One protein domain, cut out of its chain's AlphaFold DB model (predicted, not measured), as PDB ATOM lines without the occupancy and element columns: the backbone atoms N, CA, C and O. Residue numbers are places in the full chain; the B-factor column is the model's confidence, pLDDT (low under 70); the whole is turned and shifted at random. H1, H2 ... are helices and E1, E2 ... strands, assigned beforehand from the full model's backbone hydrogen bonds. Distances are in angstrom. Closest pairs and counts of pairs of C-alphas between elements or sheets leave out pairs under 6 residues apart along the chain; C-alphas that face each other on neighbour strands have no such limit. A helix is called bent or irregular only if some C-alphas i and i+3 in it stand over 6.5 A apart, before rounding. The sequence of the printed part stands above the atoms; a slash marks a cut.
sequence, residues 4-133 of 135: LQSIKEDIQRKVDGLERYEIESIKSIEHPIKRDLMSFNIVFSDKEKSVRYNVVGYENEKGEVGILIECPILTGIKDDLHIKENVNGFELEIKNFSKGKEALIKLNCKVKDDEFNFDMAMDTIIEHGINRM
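Overview. This is residues 4 to 133 of the 135 residues of an uncharacterized protein of Caloramator mitchellensis (UniProt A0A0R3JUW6). One twisted sheet of seven strands makes a long wall, with two helices covering one face and the other face bare of helices. H1 packs over the half that holds E1, E2 and E3, and H2 packs on the other half, mainly on E6, E7 and E4. The printed part has 130 residues, with two named helices and seven named strands in the order H1 E1 E2 E3 E4 E5 E6 E7 H2. The sheet runs E1 - E2 - E3 - E4 - E7 - E6 - E5, all antiparallel, and the class is mixed, helices and strands. The whole is compact, with a radius of gyration of the C-alphas of 15.2 A and spans of 46 by 32 by 28 A.

Along the chain. H1, residues 4 to 16, begins at C-alpha 4 (130.776, 151.262, 176.638) and is 18.2 A long. E1, residues 21 to 30, is 26.6 A long and bends by 56 degrees at residue 24. E2, residues 38 to 46, is 26.4 A long, and E3, residues 51 to 59, is 26.6 A. E4, residues 65 to 74, is 30.1 A long and ends at C-alpha 74 (132.738, 129.857, 198.713). E5 holds residues 82 to 87, 15.7 A, and E6 residues 90 to 96, 19.6 A. E7, residues 102 to 110, is 26.7 A long. H2, residues 118 to 132, is 20.2 A long and ends at C-alpha 132 (137.809, 124.165, 188.725); it is only just irregular, with C-alphas 128 and 131 6.6 A apart.

Arrangement. E1 to E4 form a meander, each strand the antiparallel neighbour of the one before, and E5, E6 and E7 form another. E4 to E7 make a Greek key, a meander of three strands with E4 the antiparallel neighbour of E7. Within hydrogen-bond range are N 27 and O 41 of E1 and E2, 2.8 A, N 55 and O 42 of E3 and E2, 2.8 A, N 56 and O 68 of E3 and E4, 2.8 A, N 69 and O 107 of E4 and E7, 2.8 A, N 93 and O 106 of E6 and E7, 2.8 A, and N 92 and O 85 of E6 and E5, 2.8 A. H1 is on the sheet at a height over the sheet of 8.5 A, over E2 and E3, and runs along the strands, at 12 degrees to E2 on the local plane. The closest C-alphas of H1 and E2 are those of Lys 8 and Phe 40, 7.2 A apart. H2 is on the same face; its closest C-alphas to E7 are those of Gly 129 and Ile 105, 6.1 A apart. H1 and H2 are close but not clearly touching, with the C-alphas of Ile 11 and Phe 118 closest at 6.5 A, at a steep tilt of 63 degrees, the same way. In H1 every O i to N i+4 pair is within hydrogen-bond range; in H2, 9 of 11 are. The edge strands E1 and E5 are apart.

Size, cuts and confidence. The two C-alphas farthest apart are those of Ile 33 and Lys 78, 45.8 A. The printed part has no cut, and no link is long. The mean pLDDT of the printed part is 89.8; residues 98 to 100 and 113 to 114 are under 70.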
ATOM      1  N   LEU A   4     130.960 151.857 175.319       90.50
ATOM      2  CA  LEU A   4     130.776 151.262 176.638       90.50
ATOM      3  C   LEU A   4     129.299 151.191 177.057       90.50
ATOM      4  O   LEU A   4     128.874 150.208 177.662       90.50
ATOM      5  N   GLN A   5     128.498 152.190 176.676       90.62
ATOM      6  CA  GLN A   5     127.045 152.170 176.867       90.62
ATOM      7  C   GLN A   5     126.391 151.049 176.043       90.62
ATOM      8  O   GLN A   5     125.527 150.347 176.559       90.62
ATOM      9  N   SER A   6     126.849 150.835 174.807       91.31
ATOM     10  CA  SER A   6     126.345 149.762 173.934       91.31
ATOM     11  C   SER A   6     126.638 148.376 174.520       91.31
ATOM     12  O   SER A   6     125.763 147.516 174.553       91.31
ATOM     13  N   ILE A   7     127.846 148.180 175.062       93.19
ATOM     14  CA  ILE A   7     128.232 146.940 175.753       93.19
ATOM     15  C   ILE A   7     127.378 146.723 177.009       93.19
ATOM     16  O   ILE A   7     126.908 145.614 177.248       93.19
ATOM     17  N   LYS A   8     127.142 147.776 177.803       94.69
ATOM     18  CA  LYS A   8     126.289 147.708 179.000       94.69
ATOM     19  C   LYS A   8     124.882 147.212 178.662       94.69
ATOM     20  O   LYS A   8     124.366 146.331 179.342       94.69
ATOM     21  N   GLU A   9     124.274 147.793 177.630       94.69
ATOM     22  CA  GLU A   9     122.926 147.442 177.173       94.69
ATOM     23  C   GLU A   9     122.857 146.012 176.630       94.69
ATOM     24  O   GLU A   9     121.894 145.303 176.918       94.69
ATOM     25  N   ASP A  10     123.886 145.558 175.903       94.56
ATOM     26  CA  ASP A  10     123.952 144.172 175.431       94.56
ATOM     27  C   ASP A  10     124.040 143.176 176.592       94.56
ATOM     28  O   ASP A  10     123.252 142.233 176.645       94.56
ATOM     29  N   ILE A  11     124.931 143.419 177.562       95.69
ATOM     30  CA  ILE A  11     125.068 142.573 178.756       95.69
ATOM     31  C   ILE A  11     123.750 142.529 179.525       95.69
ATOM     32  O   ILE A  11     123.268 141.445 179.838       95.69
ATOM     33  N   GLN A  12     123.140 143.687 179.792       96.06
ATOM     34  CA  GLN A  12     121.859 143.750 180.489       96.06
ATOM     35  C   GLN A  12     120.794 142.921 179.760       96.06
ATOM     36  O   GLN A  12     120.171 142.060 180.373       96.06
ATOM     37  N   ARG A  13     120.630 143.126 178.447       96.25
ATOM     38  CA  ARG A  13     119.659 142.385 177.634       96.25
ATOM     39  C   ARG A  13     119.901 140.876 177.679       96.25
ATOM     40  O   ARG A  13     118.938 140.117 177.729       96.25
ATOM     41  N   LYS A  14     121.161 140.434 177.635       95.44
ATOM     42  CA  LYS A  14     121.517 139.010 177.699       95.44
ATOM     43  C   LYS A  14     121.223 138.407 179.068       95.44
ATOM     44  O   LYS A  14     120.688 137.307 179.131       95.44
ATOM     45  N   VAL A  15     121.522 139.128 180.147       95.50
ATOM     46  CA  VAL A  15     121.230 138.672 181.512       95.50
ATOM     47  C   VAL A  15     119.718 138.621 181.757       95.50
ATOM     48  O   VAL A  15     119.224 137.595 182.209       95.50
ATOM     49  N   ASP A  16     118.975 139.669 181.387       93.56
ATOM     50  CA  ASP A  16     117.508 139.721 181.515       93.56
ATOM     51  C   ASP A  16     116.800 138.673 180.635       93.56
ATOM     52  O   ASP A  16     115.710 138.206 180.965       93.56
ATOM     53  N   GLY A  17     117.410 138.291 179.508       92.12
ATOM     54  CA  GLY A  17     116.882 137.282 178.588       92.12
ATOM     55  C   GLY A  17     117.036 135.833 179.061       92.12
ATOM     56  O   GLY A  17     116.507 134.933 178.408       92.12
ATOM     57  N   LEU A  18     117.751 135.585 180.163       91.31
ATOM     58  CA  LEU A  18     118.032 134.247 180.683       91.31
ATOM     59  C   LEU A  18     117.384 134.063 182.061       91.31
ATOM     60  O   LEU A  18     117.844 134.632 183.044       91.31
ATOM     61  N   GLU A  19     116.373 133.189 182.169       90.56
ATOM     62  CA  GLU A  19     115.645 132.930 183.433       90.56
ATOM     63  C   GLU A  19     116.555 132.510 184.603       90.56
ATOM     64  O   GLU A  19     116.251 132.771 185.777       90.56
ATOM     65  N   ARG A  20     117.683 131.872 184.266       93.06
ATOM     66  CA  ARG A  20     118.740 131.441 185.185       93.06
ATOM     67  C   ARG A  20     119.367 132.602 185.955       93.06
ATOM     68  O   ARG A  20     119.789 132.404 187.099       93.06
ATOM     69  N   TYR A  21     119.459 133.777 185.342       95.12
ATOM     70  CA  TYR A  21     120.087 134.935 185.951       95.12
ATOM     71  C   TYR A  21     119.058 135.896 186.554       95.12
ATOM     72  O   TYR A  21     117.879 135.909 186.201       95.12
ATOM     73  N   GLU A  22     119.503 136.688 187.524       95.62
ATOM     74  CA  GLU A  22     118.709 137.759 188.125       95.62
ATOM     75  C   GLU A  22     119.585 138.971 188.394       95.62
ATOM     76  O   GLU A  22     120.552 138.892 189.156       95.62
ATOM     77  N   ILE A  23     119.244 140.097 187.767       96.75
ATOM     78  CA  ILE A  23     119.929 141.366 187.989       96.75
ATOM     79  C   ILE A  23     119.572 141.895 189.377       96.75
ATOM     80  O   ILE A  23     118.415 142.159 189.686       96.75
ATOM     81  N   GLU A  24     120.596 142.113 190.198       96.50
ATOM     82  CA  GLU A  24     120.455 142.699 191.530       96.50
ATOM     83  C   GLU A  24     120.642 144.219 191.496       96.50
ATOM     84  O   GLU A  24     119.969 144.962 192.210       96.50
ATOM     85  N   SER A  25     121.592 144.709 190.692       96.94
ATOM     86  CA  SER A  25     121.824 146.146 190.555       96.94
ATOM     87  C   SER A  25     122.544 146.508 189.263       96.94
ATOM     88  O   SER A  25     123.403 145.771 188.782       96.94
ATOM     89  N   ILE A  26     122.229 147.692 188.742       97.12
ATOM     90  CA  ILE A  26     122.957 148.332 187.647       97.12
ATOM     91  C   ILE A  26     123.293 149.750 188.094       97.12
ATOM     92  O   ILE A  26     122.411 150.520 188.474       97.12
ATOM     93  N   LYS A  27     124.574 150.106 188.050       96.00
ATOM     94  CA  LYS A  27     125.069 151.452 188.345       96.00
ATOM     95  C   LYS A  27     125.891 151.955 187.168       96.00
ATOM     96  O   LYS A  27     126.589 151.194 186.505       96.00
ATOM     97  N   SER A  28     125.817 153.251 186.904       93.31
ATOM     98  CA  SER A  28     126.682 153.931 185.939       93.31
ATOM     99  C   SER A  28     127.233 155.188 186.594       93.31
ATOM    100  O   SER A  28     126.516 155.865 187.329       93.31
ATOM    101  N   ILE A  29     128.516 155.453 186.379       90.38
ATOM    102  CA  ILE A  29     129.223 156.600 186.938       90.38
ATOM    103  C   ILE A  29     129.885 157.322 185.771       90.38
ATOM    104  O   ILE A  29     130.711 156.745 185.069       90.38
ATOM    105  N   GLU A  30     129.520 158.580 185.567       87.19
ATOM    106  CA  GLU A  30     130.220 159.465 184.638       87.19
ATOM    107  C   GLU A  30     131.436 160.072 185.335       87.19
ATOM    108  O   GLU A  30     131.409 160.371 186.535       87.19
ATOM    109  N   HIS A  31     132.520 160.267 184.593       82.31
ATOM    110  CA  HIS A  31     133.693 160.918 185.144       82.31
ATOM    111  C   HIS A  31     133.364 162.394 185.465       82.31
ATOM    112  O   HIS A  31     132.806 163.106 184.627       82.31
ATOM    113  N   PRO A  32     133.745 162.908 186.652       79.69
ATOM    114  CA  PRO A  32     133.263 164.203 187.152       79.69
ATOM    115  C   PRO A  32     133.657 165.401 186.272       79.69
ATOM    116  O   PRO A  32     132.950 166.406 186.243       79.69
ATOM    117  N   ILE A  33     134.792 165.296 185.573       81.31
ATOM    118  CA  ILE A  33     135.339 166.349 184.698       81.31
ATOM    119  C   ILE A  33     135.079 166.035 183.210       81.31
ATOM    120  O   ILE A  33     134.421 166.808 182.522       81.31
ATOM    121  N   LYS A  34     135.571 164.892 182.718       79.00
ATOM    122  CA  LYS A  34     135.367 164.375 181.355       79.00
ATOM    123  C   LYS A  34     134.064 163.569 181.234       79.00
ATOM    124  O   LYS A  34     134.092 162.351 181.308       79.00
ATOM    125  N   ARG A  35     132.913 164.240 181.105       73.94
ATOM    126  CA  ARG A  35     131.573 163.596 181.104       73.94
ATOM    127  C   ARG A  35     131.326 162.597 179.964       73.94
ATOM    128  O   ARG A  35     130.341 161.875 179.982       73.94
ATOM    129  N   ASP A  36     132.194 162.591 178.964       75.75
ATOM    130  CA  ASP A  36     132.254 161.608 177.887       75.75
ATOM    131  C   ASP A  36     132.782 160.240 178.353       75.75
ATOM    132  O   ASP A  36     132.385 159.219 177.792       75.75
ATOM    133  N   LEU A  37     133.603 160.213 179.410       84.12
ATOM    134  CA  LEU A  37     134.063 158.987 180.051       84.12
ATOM    135  C   LEU A  37     133.033 158.481 181.056       84.12
ATOM    136  O   LEU A  37     132.532 159.225 181.907       84.12
ATOM    137  N   MET A  38     132.793 157.177 181.017       88.56
ATOM    138  CA  MET A  38     131.909 156.512 181.959       88.56
ATOM    139  C   MET A  38     132.494 155.186 182.445       88.56
ATOM    140  O   MET A  38     133.384 154.592 181.837       88.56
ATOM    141  N   SER A  39     131.950 154.705 183.552       93.56
ATOM    142  CA  SER A  39     132.045 153.317 183.975       93.56
ATOM    143  C   SER A  39     130.660 152.792 184.321       93.56
ATOM    144  O   SER A  39     129.727 153.550 184.608       93.56
ATOM    145  N   PHE A  40     130.505 151.477 184.281       95.81
ATOM    146  CA  PHE A  40     129.312 150.821 184.781       95.81
ATOM    147  C   PHE A  40     129.667 149.641 185.668       95.81
ATOM    148  O   PHE A  40     130.765 149.089 185.617       95.81
ATOM    149  N   ASN A  41     128.687 149.252 186.468       97.69
ATOM    150  CA  ASN A  41     128.726 148.085 187.316       97.69
ATOM    151  C   ASN A  41     127.377 147.368 187.217       97.69
ATOM    152  O   ASN A  41     126.348 147.981 187.503       97.69
ATOM    153  N   ILE A  42     127.380 146.112 186.779       97.62
ATOM    154  CA  ILE A  42     126.202 145.242 186.745       97.62
ATOM    155  C   ILE A  42     126.462 144.094 187.714       97.62
ATOM    156  O   ILE A  42     127.427 143.349 187.552       97.62
ATOM    157  N   VAL A  43     125.593 143.954 188.709       97.94
ATOM    158  CA  VAL A  43     125.607 142.839 189.654       97.94
ATOM    159  C   VAL A  43     124.402 141.966 189.366       97.94
ATOM    160  O   VAL A  43     123.272 142.458 189.358       97.94
ATOM    161  N   PHE A  44     124.641 140.680 189.144       97.44
ATOM    162  CA  PHE A  44     123.587 139.694 188.934       97.44
ATOM    163  C   PHE A  44     123.957 138.360 189.576       97.44
ATOM    164  O   PHE A  44     125.131 138.067 189.809       97.44
ATOM    165  N   SER A  45     122.948 137.556 189.882       96.00
ATOM    166  CA  SER A  45     123.110 136.229 190.467       96.00
ATOM    167  C   SER A  45     122.719 135.131 189.485       96.00
ATOM    168  O   SER A  45     121.950 135.352 188.553       96.00
ATOM    169  N   ASP A  46     123.275 133.946 189.694       93.88
ATOM    170  CA  ASP A  46     122.936 132.698 189.021       93.88
ATOM    171  C   ASP A  46     122.221 131.787 190.003       93.88
ATOM    172  O   ASP A  46     122.822 131.275 190.956       93.88
ATOM    173  N   LYS A  47     120.921 131.612 189.755       88.12
ATOM    174  CA  LYS A  47     120.000 130.893 190.638       88.12
ATOM    175  C   LYS A  47     120.336 129.411 190.750       88.12
ATOM    176  O   LYS A  47     120.032 128.796 191.765       88.12
ATOM    177  N   GLU A  48     120.974 128.837 189.732       86.88
ATOM    178  CA  GLU A  48     121.318 127.415 189.708       86.88
ATOM    179  C   GLU A  48     122.619 127.135 190.457       86.88
ATOM    180  O   GLU A  48     122.718 126.147 191.181       86.88
ATOM    181  N   LYS A  49     123.624 128.005 190.299       81.56
ATOM    182  CA  LYS A  49     124.948 127.810 190.911       81.56
ATOM    183  C   LYS A  49     125.125 128.532 192.247       81.56
ATOM    184  O   LYS A  49     126.144 128.330 192.898       81.56
ATOM    185  N   SER A  50     124.150 129.338 192.682       84.75
ATOM    186  CA  SER A  50     124.266 130.205 193.871       84.75
ATOM    187  C   SER A  50     125.506 131.107 193.812       84.75
ATOM    188  O   SER A  50     126.214 131.299 194.800       84.75
ATOM    189  N   VAL A  51     125.783 131.641 192.622       91.62
ATOM    190  CA  VAL A  51     126.954 132.472 192.333       91.62
ATOM    191  C   VAL A  51     126.511 133.900 192.049       91.62
ATOM    192  O   VAL A  51     125.536 134.114 191.335       91.62
ATOM    193  N   ARG A  52     127.256 134.885 192.557       95.50
ATOM    194  CA  ARG A  52     127.086 136.297 192.202       95.50
ATOM    195  C   ARG A  52     128.205 136.738 191.265       95.50
ATOM    196  O   ARG A  52     129.378 136.512 191.557       95.50
ATOM    197  N   TYR A  53     127.836 137.405 190.180       97.38
ATOM    198  CA  TYR A  53     128.753 138.011 189.223       97.38
ATOM    199  C   TYR A  53     128.728 139.527 189.357       97.38
ATOM    200  O   TYR A  53     127.681 140.143 189.565       97.38
ATOM    201  N   ASN A  54     129.903 140.124 189.213       97.88
ATOM    202  CA  ASN A  54     130.114 141.556 189.217       97.88
ATOM    203  C   ASN A  54     130.816 141.958 187.918       97.88
ATOM    204  O   ASN A  54     132.001 141.679 187.752       97.88
ATOM    205  N   VAL A  55     130.095 142.596 186.999       97.81
ATOM    206  CA  VAL A  55     130.637 143.039 185.710       97.81
ATOM    207  C   VAL A  55     130.895 144.533 185.757       97.81
ATOM    208  O   VAL A  55     129.973 145.341 185.872       97.81
ATOM    209  N   VAL A  56     132.165 144.902 185.658       97.06
ATOM    210  CA  VAL A  56     132.634 146.282 185.620       97.06
ATOM    211  C   VAL A  56     133.115 146.589 184.215       97.06
ATOM    212  O   VAL A  56     134.047 145.959 183.721       97.06
ATOM    213  N   GLY A  57     132.507 147.589 183.590       95.88
ATOM    214  CA  GLY A  57     133.009 148.165 182.352       95.88
ATOM    215  C   GLY A  57     133.564 149.558 182.595       95.88
ATOM    216  O   GLY A  57     132.964 150.344 183.331       95.88
ATOM    217  N   TYR A  58     134.706 149.873 181.993       92.81
ATOM    218  CA  TYR A  58     135.337 151.185 182.112       92.81
ATOM    219  C   TYR A  58     135.945 151.638 180.788       92.81
ATOM    220  O   TYR A  58     136.428 150.828 179.999       92.81
ATOM    221  N   GLU A  59     135.936 152.948 180.571       90.19
ATOM    222  CA  GLU A  59     136.651 153.612 179.489       90.19
ATOM    223  C   GLU A  59     137.720 154.511 180.105       90.19
ATOM    224  O   GLU A  59     137.442 155.292 181.020       90.19
ATOM    225  N   ASN A  60     138.964 154.366 179.658       87.19
ATOM    226  CA  ASN A  60     140.054 155.196 180.154       87.19
ATOM    227  C   ASN A  60     140.213 156.483 179.331       87.19
ATOM    228  O   ASN A  60     139.604 156.666 178.284       87.19
ATOM    229  N   GLU A  61     141.098 157.377 179.776       85.75
ATOM    230  CA  GLU A  61     141.315 158.675 179.119       85.75
ATOM    231  C   GLU A  61     141.858 158.597 177.683       85.75
ATOM    232  O   GLU A  61     141.920 159.621 177.005       85.75
ATOM    233  N   LYS A  62     142.287 157.413 177.231       86.31
ATOM    234  CA  LYS A  62     142.742 157.158 175.860       86.31
ATOM    235  C   LYS A  62     141.626 156.588 174.972       86.31
ATOM    236  O   LYS A  62     141.900 156.273 173.818       86.31
ATOM    237  N   GLY A  63     140.408 156.432 175.499       82.75
ATOM    238  CA  GLY A  63     139.284 155.785 174.816       82.75
ATOM    239  C   GLY A  63     139.380 154.256 174.786       82.75
ATOM    240  O   GLY A  63     138.665 153.602 174.028       82.75
ATOM    241  N   GLU A  64     140.281 153.653 175.570       88.56
ATOM    242  CA  GLU A  64     140.376 152.195 175.650       88.56
ATOM    243  C   GLU A  64     139.300 151.666 176.599       88.56
ATOM    244  O   GLU A  64     139.206 152.094 177.755       88.56
ATOM    245  N   VAL A  65     138.523 150.696 176.115       91.81
ATOM    246  CA  VAL A  65     137.470 150.036 176.884       91.81
ATOM    247  C   VAL A  65     137.992 148.734 177.487       91.81
ATOM    248  O   VAL A  65     138.554 147.890 176.783       91.81
ATOM    249  N   GLY A  66     137.776 148.559 178.787       93.94
ATOM    250  CA  GLY A  66     138.053 147.321 179.508       93.94
ATOM    251  C   GLY A  66     136.809 146.770 180.193       93.94
ATOM    252  O   GLY A  66     135.975 147.534 180.682       93.94
ATOM    253  N   ILE A  67     136.704 145.442 180.232       96.25
ATOM    254  CA  ILE A  67     135.665 144.712 180.958       96.25
ATOM    255  C   ILE A  67     136.330 143.789 181.975       96.25
ATOM    256  O   ILE A  67     137.257 143.048 181.647       96.25
ATOM    257  N   LEU A  68     135.831 143.826 183.205       97.25
ATOM    258  CA  LEU A  68     136.206 142.945 184.301       97.25
ATOM    259  C   LEU A  68     134.956 142.213 184.790       97.25
ATOM    260  O   LEU A  68     133.977 142.854 185.159       97.25
ATOM    261  N   ILE A  69     135.001 140.885 184.829       97.81
ATOM    262  CA  ILE A  69     133.993 140.047 185.482       97.81
ATOM    263  C   ILE A  69     134.621 139.455 186.734       97.81
ATOM    264  O   ILE A  69     135.652 138.790 186.657       97.81
ATOM    265  N   GLU A  70     134.003 139.677 187.887       97.00
ATOM    266  CA  GLU A  70     134.419 139.085 189.153       97.00
ATOM    267  C   GLU A  70     133.332 138.173 189.704       97.00
ATOM    268  O   GLU A  70     132.140 138.468 189.632       97.00
ATOM    269  N   CYS A  71     133.768 137.069 190.288       95.12
ATOM    270  CA  CYS A  71     132.905 136.054 190.849       95.12
ATOM    271  C   CYS A  71     133.522 135.557 192.166       95.12
ATOM    272  O   CYS A  71     134.428 134.715 192.151       95.12
ATOM    273  N   PRO A  72     133.114 136.124 193.315       91.31
ATOM    274  CA  PRO A  72     133.456 135.561 194.608       91.31
ATOM    275  C   PRO A  72     132.628 134.294 194.847       91.31
ATOM    276  O   PRO A  72     131.403 134.306 194.716       91.31
ATOM    277  N   ILE A  73     133.293 133.210 195.231       89.50
ATOM    278  CA  ILE A  73     132.657 131.932 195.553       89.50
ATOM    279  C   ILE A  73     133.168 131.396 196.882       89.50
ATOM    280  O   ILE A  73     134.322 131.611 197.263       89.50
ATOM    281  N   LEU A  74     132.308 130.656 197.576       85.38
ATOM    282  CA  LEU A  74     132.738 129.857 198.713       85.38
ATOM    283  C   LEU A  74     133.396 128.572 198.211       85.38
ATOM    284  O   LEU A  74     132.907 127.946 197.273       85.38
ATOM    285  N   THR A  75     134.500 128.174 198.835       81.50
ATOM    286  CA  THR A  75     135.225 126.942 198.476       81.50
ATOM    287  C   THR A  75     135.607 126.164 199.731       81.50
ATOM    288  O   THR A  75     135.528 126.700 200.836       81.50
ATOM    289  N   GLY A  76     136.005 124.899 199.567       75.44
ATOM    290  CA  GLY A  76     136.595 124.079 200.634       75.44
ATOM    291  C   GLY A  76     138.119 123.937 200.542       75.44
ATOM    292  O   GLY A  76     138.703 123.145 201.285       75.44
ATOM    293  N   ILE A  77     138.766 124.646 199.611       78.06
ATOM    294  CA  ILE A  77     140.181 124.459 199.268       78.06
ATOM    295  C   ILE A  77     141.055 125.066 200.360       78.06
ATOM    296  O   ILE A  77     141.095 126.281 200.515       78.06
ATOM    297  N   LYS A  78     141.777 124.225 201.103       75.19
ATOM    298  CA  LYS A  78     142.582 124.653 202.259       75.19
ATOM    299  C   LYS A  78     143.912 125.303 201.887       75.19
ATOM    300  O   LYS A  78     144.366 126.166 202.635       75.19
ATOM    301  N   ASP A  79     144.508 124.872 200.782       78.94
ATOM    302  CA  ASP A  79     145.817 125.345 200.336       78.94
ATOM    303  C   ASP A  79     145.683 126.636 199.538       78.94
ATOM    304  O   ASP A  79     144.724 126.809 198.785       78.94
ATOM    305  N   ASP A  80     146.649 127.538 199.687       82.69
ATOM    306  CA  ASP A  80     146.671 128.778 198.920       82.69
ATOM    307  C   ASP A  80     146.876 128.462 197.425       82.69
ATOM    308  O   ASP A  80     147.823 127.783 197.023       82.69
ATOM    309  N   LEU A  81     145.969 128.972 196.598       85.19
ATOM    310  CA  LEU A  81     145.913 128.802 195.158       85.19
ATOM    311  C   LEU A  81     145.994 130.171 194.492       85.19
ATOM    312  O   LEU A  81     145.206 131.072 194.788       85.19
ATOM    313  N   HIS A  82     146.913 130.297 193.536       91.38
ATOM    314  CA  HIS A  82     146.976 131.442 192.637       91.38
ATOM    315  C   HIS A  82     147.240 130.967 191.211       91.38
ATOM    316  O   HIS A  82     148.322 130.467 190.908       91.38
ATOM    317  N   ILE A  83     146.246 131.117 190.340       92.31
ATOM    318  CA  ILE A  83     146.335 130.776 188.917       92.31
ATOM    319  C   ILE A  83     146.152 132.054 188.106       92.31
ATOM    320  O   ILE A  83     145.259 132.849 188.398       92.31
ATOM    321  N   LYS A  84     146.991 132.235 187.082       96.50
ATOM    322  CA  LYS A  84     146.848 133.265 186.051       96.50
ATOM    323  C   LYS A  84     147.106 132.662 184.684       96.50
ATOM    324  O   LYS A  84     148.159 132.062 184.479       96.50
ATOM    325  N   GLU A  85     146.186 132.855 183.754       96.19
ATOM    326  CA  GLU A  85     146.317 132.341 182.392       96.19
ATOM    327  C   GLU A  85     145.482 133.143 181.391       96.19
ATOM    328  O   GLU A  85     144.631 133.943 181.768       96.19
ATOM    329  N   ASN A  86     145.751 132.935 180.102       95.44
ATOM    330  CA  ASN A  86     144.962 133.509 179.017       95.44
ATOM    331  C   ASN A  86     144.093 132.419 178.389       95.44
ATOM    332  O   ASN A  86     144.624 131.429 177.888       95.44
ATOM    333  N   VAL A  87     142.778 132.623 178.373       92.94
ATOM    334  CA  VAL A  87     141.800 131.685 177.803       92.94
ATOM    335  C   VAL A  87     140.848 132.465 176.911       92.94
ATOM    336  O   VAL A  87     140.286 133.462 177.345       92.94
ATOM    337  N   ASN A  88     140.681 132.042 175.656       88.94
ATOM    338  CA  ASN A  88     139.759 132.666 174.693       88.94
ATOM    339  C   ASN A  88     139.935 134.194 174.522       88.94
ATOM    340  O   ASN A  88     138.983 134.904 174.226       88.94
ATOM    341  N   GLY A  89     141.154 134.715 174.715       88.25
ATOM    342  CA  GLY A  89     141.431 136.158 174.648       88.25
ATOM    343  C   GLY A  89     141.131 136.937 175.935       88.25
ATOM    344  O   GLY A  89     141.240 138.164 175.937       88.25
ATOM    345  N   PHE A  90     140.801 136.242 177.023       93.88
ATOM    346  CA  PHE A  90     140.589 136.804 178.350       93.88
ATOM    347  C   PHE A  90     141.731 136.439 179.298       93.88
ATOM    348  O   PHE A  90     142.206 135.304 179.306       93.88
ATOM    349  N   GLU A  91     142.123 137.382 180.149       96.44
ATOM    350  CA  GLU A  91     143.020 137.131 181.274       96.44
ATOM    351  C   GLU A  91     142.195 136.594 182.452       96.44
ATOM    352  O   GLU A  91     141.417 137.330 183.062       96.44
ATOM    353  N   LEU A  92     142.357 135.312 182.768       96.94
ATOM    354  CA  LEU A  92     141.728 134.652 183.906       96.94
ATOM    355  C   LEU A  92     142.680 134.669 185.109       96.94
ATOM    356  O   LEU A  92     143.840 134.271 185.002       96.94
ATOM    357  N   GLU A  93     142.177 135.074 186.272       96.56
ATOM    358  CA  GLU A  93     142.867 134.969 187.558       96.56
ATOM    359  C   GLU A  93     141.972 134.259 188.579       96.56
ATOM    360  O   GLU A  93     140.832 134.656 188.803       96.56
ATOM    361  N   ILE A  94     142.505 133.228 189.233       93.50
ATOM    362  CA  ILE A  94     141.850 132.523 190.339       93.50
ATOM    363  C   ILE A  94     142.729 132.675 191.567       93.50
ATOM    364  O   ILE A  94     143.913 132.325 191.537       93.50
ATOM    365  N   LYS A  95     142.154 133.181 192.657       91.19
ATOM    366  CA  LYS A  95     142.860 133.340 193.924       91.19
ATOM    367  C   LYS A  95     141.956 132.981 195.092       91.19
ATOM    368  O   LYS A  95     140.854 133.514 195.178       91.19
ATOM    369  N   ASN A  96     142.415 132.147 196.018       87.38
ATOM    370  CA  ASN A  96     141.768 132.026 197.325       87.38
ATOM    371  C   ASN A  96     142.483 132.880 198.381       87.38
ATOM    372  O   ASN A  96     143.635 133.291 198.223       87.38
ATOM    373  N   PHE A  97     141.755 133.211 199.444       76.06
ATOM    374  CA  PHE A  97     142.311 133.909 200.597       76.06
ATOM    375  C   PHE A  97     142.529 132.904 201.730       76.06
ATOM    376  O   PHE A  97     141.678 132.049 201.993       76.06
ATOM    377  N   SER A  98     143.692 132.993 202.376       63.06
ATOM    378  CA  SER A  98     144.203 132.005 203.325       63.06
ATOM    379  C   SER A  98     143.158 131.606 204.376       63.06
ATOM    380  O   SER A  98     142.523 132.465 204.991       63.06
ATOM    381  N   LYS A  99     143.021 130.288 204.604       60.41
ATOM    382  CA  LYS A  99     141.932 129.576 205.323       60.41
ATOM    383  C   LYS A  99     140.699 129.203 204.490       60.41
ATOM    384  O   LYS A  99     139.678 128.834 205.068       60.41
ATOM    385  N   GLY A 100     140.805 129.219 203.165       59.75
ATOM    386  CA  GLY A 100     140.129 128.244 202.311       59.75
ATOM    387  C   GLY A 100     138.607 128.235 202.298       59.75
ATOM    388  O   GLY A 100     138.023 127.204 201.989       59.75
ATOM    389  N   LYS A 101     137.971 129.352 202.662       77.62
ATOM    390  CA  LYS A 101     136.509 129.496 202.614       77.62
ATOM    391  C   LYS A 101     136.026 130.324 201.440       77.62
ATOM    392  O   LYS A 101     134.888 130.150 201.037       77.62
ATOM    393  N   GLU A 102     136.873 131.182 200.887       86.44
ATOM    394  CA  GLU A 102     136.507 132.124 199.833       86.44
ATOM    395  C   GLU A 102     137.575 132.132 198.743       86.44
ATOM    396  O   GLU A 102     138.778 132.189 199.023       86.44
ATOM    397  N   ALA A 103     137.116 132.098 197.498       89.88
ATOM    398  CA  ALA A 103     137.929 132.356 196.329       89.88
ATOM    399  C   ALA A 103     137.314 133.463 195.484       89.88
ATOM    400  O   ALA A 103     136.103 133.662 195.459       89.88
ATOM    401  N   LEU A 104     138.183 134.175 194.785       93.06
ATOM    402  CA  LEU A 104     137.837 135.211 193.839       93.06
ATOM    403  C   LEU A 104     138.344 134.788 192.469       93.06
ATOM    404  O   LEU A 104     139.547 134.600 192.268       93.06
ATOM    405  N   ILE A 105     137.406 134.645 191.544       95.31
ATOM    406  CA  ILE A 105     137.682 134.399 190.137       95.31
ATOM    407  C   ILE A 105     137.482 135.722 189.404       95.31
ATOM    408  O   ILE A 105     136.464 136.391 189.595       95.31
ATOM    409  N   LYS A 106     138.459 136.109 188.589       97.44
ATOM    410  CA  LYS A 106     138.431 137.325 187.782       97.44
ATOM    411  C   LYS A 106     138.680 136.991 186.327       97.44
ATOM    412  O   LYS A 106     139.598 136.238 186.022       97.44
ATOM    413  N   LEU A 107     137.912 137.613 185.450       97.38
ATOM    414  CA  LEU A 107     138.122 137.584 184.015       97.38
ATOM    415  C   LEU A 107     138.277 139.022 183.522       97.38
ATOM    416  O   LEU A 107     137.363 139.828 183.688       97.38
ATOM    417  N   ASN A 108     139.425 139.354 182.945       96.06
ATOM    418  CA  ASN A 108     139.734 140.693 182.454       96.06
ATOM    419  C   ASN A 108     139.930 140.676 180.936       96.06
ATOM    420  O   ASN A 108     140.569 139.780 180.385       96.06
ATOM    421  N   CYS A 109     139.392 141.681 180.250       93.44
ATOM    422  CA  CYS A 109     139.551 141.834 178.812       93.44
ATOM    423  C   CYS A 109     139.698 143.309 178.428       93.44
ATOM    424  O   CYS A 109     139.074 144.199 179.010       93.44
ATOM    425  N   LYS A 110     140.521 143.558 177.407       91.50
ATOM    426  CA  LYS A 110     140.563 144.836 176.690       91.50
ATOM    427  C   LYS A 110     139.788 144.673 175.393       91.50
ATOM    428  O   LYS A 110     140.146 143.828 174.576       91.50
ATOM    429  N   VAL A 111     138.760 145.489 175.193       87.38
ATOM    430  CA  VAL A 111     137.875 145.385 174.028       87.38
ATOM    431  C   VAL A 111     138.561 146.012 172.814       87.38
ATOM    432  O   VAL A 111     138.584 147.235 172.660       87.38
ATOM    433  N   LYS A 112     139.125 145.167 171.949       78.88
ATOM    434  CA  LYS A 112     139.664 145.547 170.633       78.88
ATOM    435  C   LYS A 112     138.602 145.306 169.558       78.88
ATOM    436  O   LYS A 112     137.804 144.394 169.714       78.88
ATOM    437  N   ASP A 113     138.586 146.133 168.513       63.81
ATOM    438  CA  ASP A 113     137.799 145.913 167.285       63.81
ATOM    439  C   ASP A 113     136.300 145.603 167.514       63.81
ATOM    440  O   ASP A 113     135.708 144.715 166.918       63.81
ATOM    441  N   ASP A 114     135.703 146.410 168.393       58.91
ATOM    442  CA  ASP A 114     134.257 146.620 168.577       58.91
ATOM    443  C   ASP A 114     133.347 145.541 169.168       58.91
ATOM    444  O   ASP A 114     132.203 145.885 169.456       58.91
ATOM    445  N   GLU A 115     133.805 144.342 169.537       73.56
ATOM    446  CA  GLU A 115     132.879 143.374 170.158       73.56
ATOM    447  C   GLU A 115     133.433 142.690 171.412       73.56
ATOM    448  O   GLU A 115     134.346 141.868 171.385       73.56
ATOM    449  N   PHE A 116     132.825 143.019 172.554       89.56
ATOM    450  CA  PHE A 116     132.904 142.194 173.750       89.56
ATOM    451  C   PHE A 116     131.878 141.061 173.632       89.56
ATOM    452  O   PHE A 116     130.674 141.312 173.598       89.56
ATOM    453  N   ASN A 117     132.343 139.812 173.596       92.19
ATOM    454  CA  ASN A 117     131.459 138.652 173.585       92.19
ATOM    455  C   ASN A 117     131.147 138.200 175.021       92.19
ATOM    456  O   ASN A 117     131.924 137.466 175.635       92.19
ATOM    457  N   PHE A 118     130.005 138.649 175.547       93.75
ATOM    458  CA  PHE A 118     129.561 138.305 176.901       93.75
ATOM    459  C   PHE A 118     129.360 136.800 177.114       93.75
ATOM    460  O   PHE A 118     129.767 136.288 178.151       93.75
ATOM    461  N   ASP A 119     128.795 136.085 176.140       93.62
ATOM    462  CA  ASP A 119     128.491 134.655 176.293       93.62
ATOM    463  C   ASP A 119     129.788 133.852 176.426       93.62
ATOM    464  O   ASP A 119     129.957 133.078 177.362       93.62
ATOM    465  N   MET A 120     130.777 134.150 175.577       94.94
ATOM    466  CA  MET A 120     132.108 133.548 175.666       94.94
ATOM    467  C   MET A 120     132.820 133.892 176.981       94.94
ATOM    468  O   MET A 120     133.537 133.054 177.533       94.94
ATOM    469  N   ALA A 121     132.643 135.113 177.491       95.44
ATOM    470  CA  ALA A 121     133.199 135.517 178.777       95.44
ATOM    471  C   ALA A 121     132.564 134.722 179.935       95.44
ATOM    472  O   ALA A 121     133.278 134.243 180.818       95.44
ATOM    473  N   MET A 122     131.242 134.525 179.900       95.56
ATOM    474  CA  MET A 122     130.510 133.725 180.884       95.56
ATOM    475  C   MET A 122     130.893 132.244 180.822       95.56
ATOM    476  O   MET A 122     131.209 131.655 181.855       95.56
ATOM    477  N   ASP A 123     130.970 131.658 179.629       95.06
ATOM    478  CA  ASP A 123     131.437 130.280 179.455       95.06
ATOM    479  C   ASP A 123     132.869 130.118 179.978       95.06
ATOM    480  O   ASP A 123     133.179 129.167 180.694       95.06
ATOM    481  N   THR A 124     133.740 131.093 179.704       95.75
ATOM    482  CA  THR A 124     135.135 131.055 180.157       95.75
ATOM    483  C   THR A 124     135.239 131.116 181.683       95.75
ATOM    484  O   THR A 124     135.938 130.292 182.275       95.75
ATOM    485  N   ILE A 125     134.544 132.050 182.346       95.31
ATOM    486  CA  ILE A 125     134.606 132.158 183.813       95.31
ATOM    487  C   ILE A 125     133.960 130.949 184.501       95.31
ATOM    488  O   ILE A 125     134.415 130.539 185.570       95.31
ATOM    489  N   ILE A 126     132.940 130.344 183.889       93.56
ATOM    490  CA  ILE A 126     132.277 129.157 184.423       93.56
ATOM    491  C   ILE A 126     133.162 127.917 184.264       93.56
ATOM    492  O   ILE A 126     133.478 127.270 185.263       93.56
ATOM    493  N   GLU A 127     133.580 127.595 183.042       93.69
ATOM    494  CA  GLU A 127     134.281 126.344 182.738       93.69
ATOM    495  C   GLU A 127     135.727 126.354 183.229       93.69
ATOM    496  O   GLU A 127     136.195 125.399 183.851       93.69
ATOM    497  N   HIS A 128     136.435 127.460 183.007       93.81
ATOM    498  CA  HIS A 128     137.852 127.569 183.352       93.81
ATOM    499  C   HIS A 128     138.092 128.221 184.713       93.81
ATOM    500  O   HIS A 128     139.211 128.153 185.211       93.81
ATOM    501  N   GLY A 129     137.068 128.822 185.323       93.12
ATOM    502  CA  GLY A 129     137.128 129.410 186.660       93.12
ATOM    503  C   GLY A 129     136.366 128.580 187.688       93.12
ATOM    504  O   GLY A 129     136.964 127.824 188.449       93.12
ATOM    505  N   ILE A 130     135.041 128.730 187.718       91.44
ATOM    506  CA  ILE A 130     134.165 128.217 188.785       91.44
ATOM    507  C   ILE A 130     134.236 126.694 188.885       91.44
ATOM    508  O   ILE A 130     134.462 126.168 189.973       91.44
ATOM    509  N   ASN A 131     134.091 125.978 187.768       89.69
ATOM    510  CA  ASN A 131     134.055 124.515 187.765       89.69
ATOM    511  C   ASN A 131     135.381 123.896 188.259       89.69
ATOM    512  O   ASN A 131     135.375 122.784 188.772       89.69
ATOM    513  N   ARG A 132     136.510 124.618 188.183       85.81
ATOM    514  CA  ARG A 132     137.809 124.165 188.725       85.81
ATOM    515  C   ARG A 132     137.952 124.353 190.233       85.81
ATOM    516  O   ARG A 132     138.924 123.876 190.814       85.81
ATOM    517  N   MET A 133     137.023 125.076 190.847       82.19
ATOM    518  CA  MET A 133     137.022 125.369 192.279       82.19
ATOM    519  C   MET A 133     136.046 124.492 193.064       82.19
ATOM    520  O   MET A 133     136.091 124.486 194.296       82.19
TER     521      MET A 133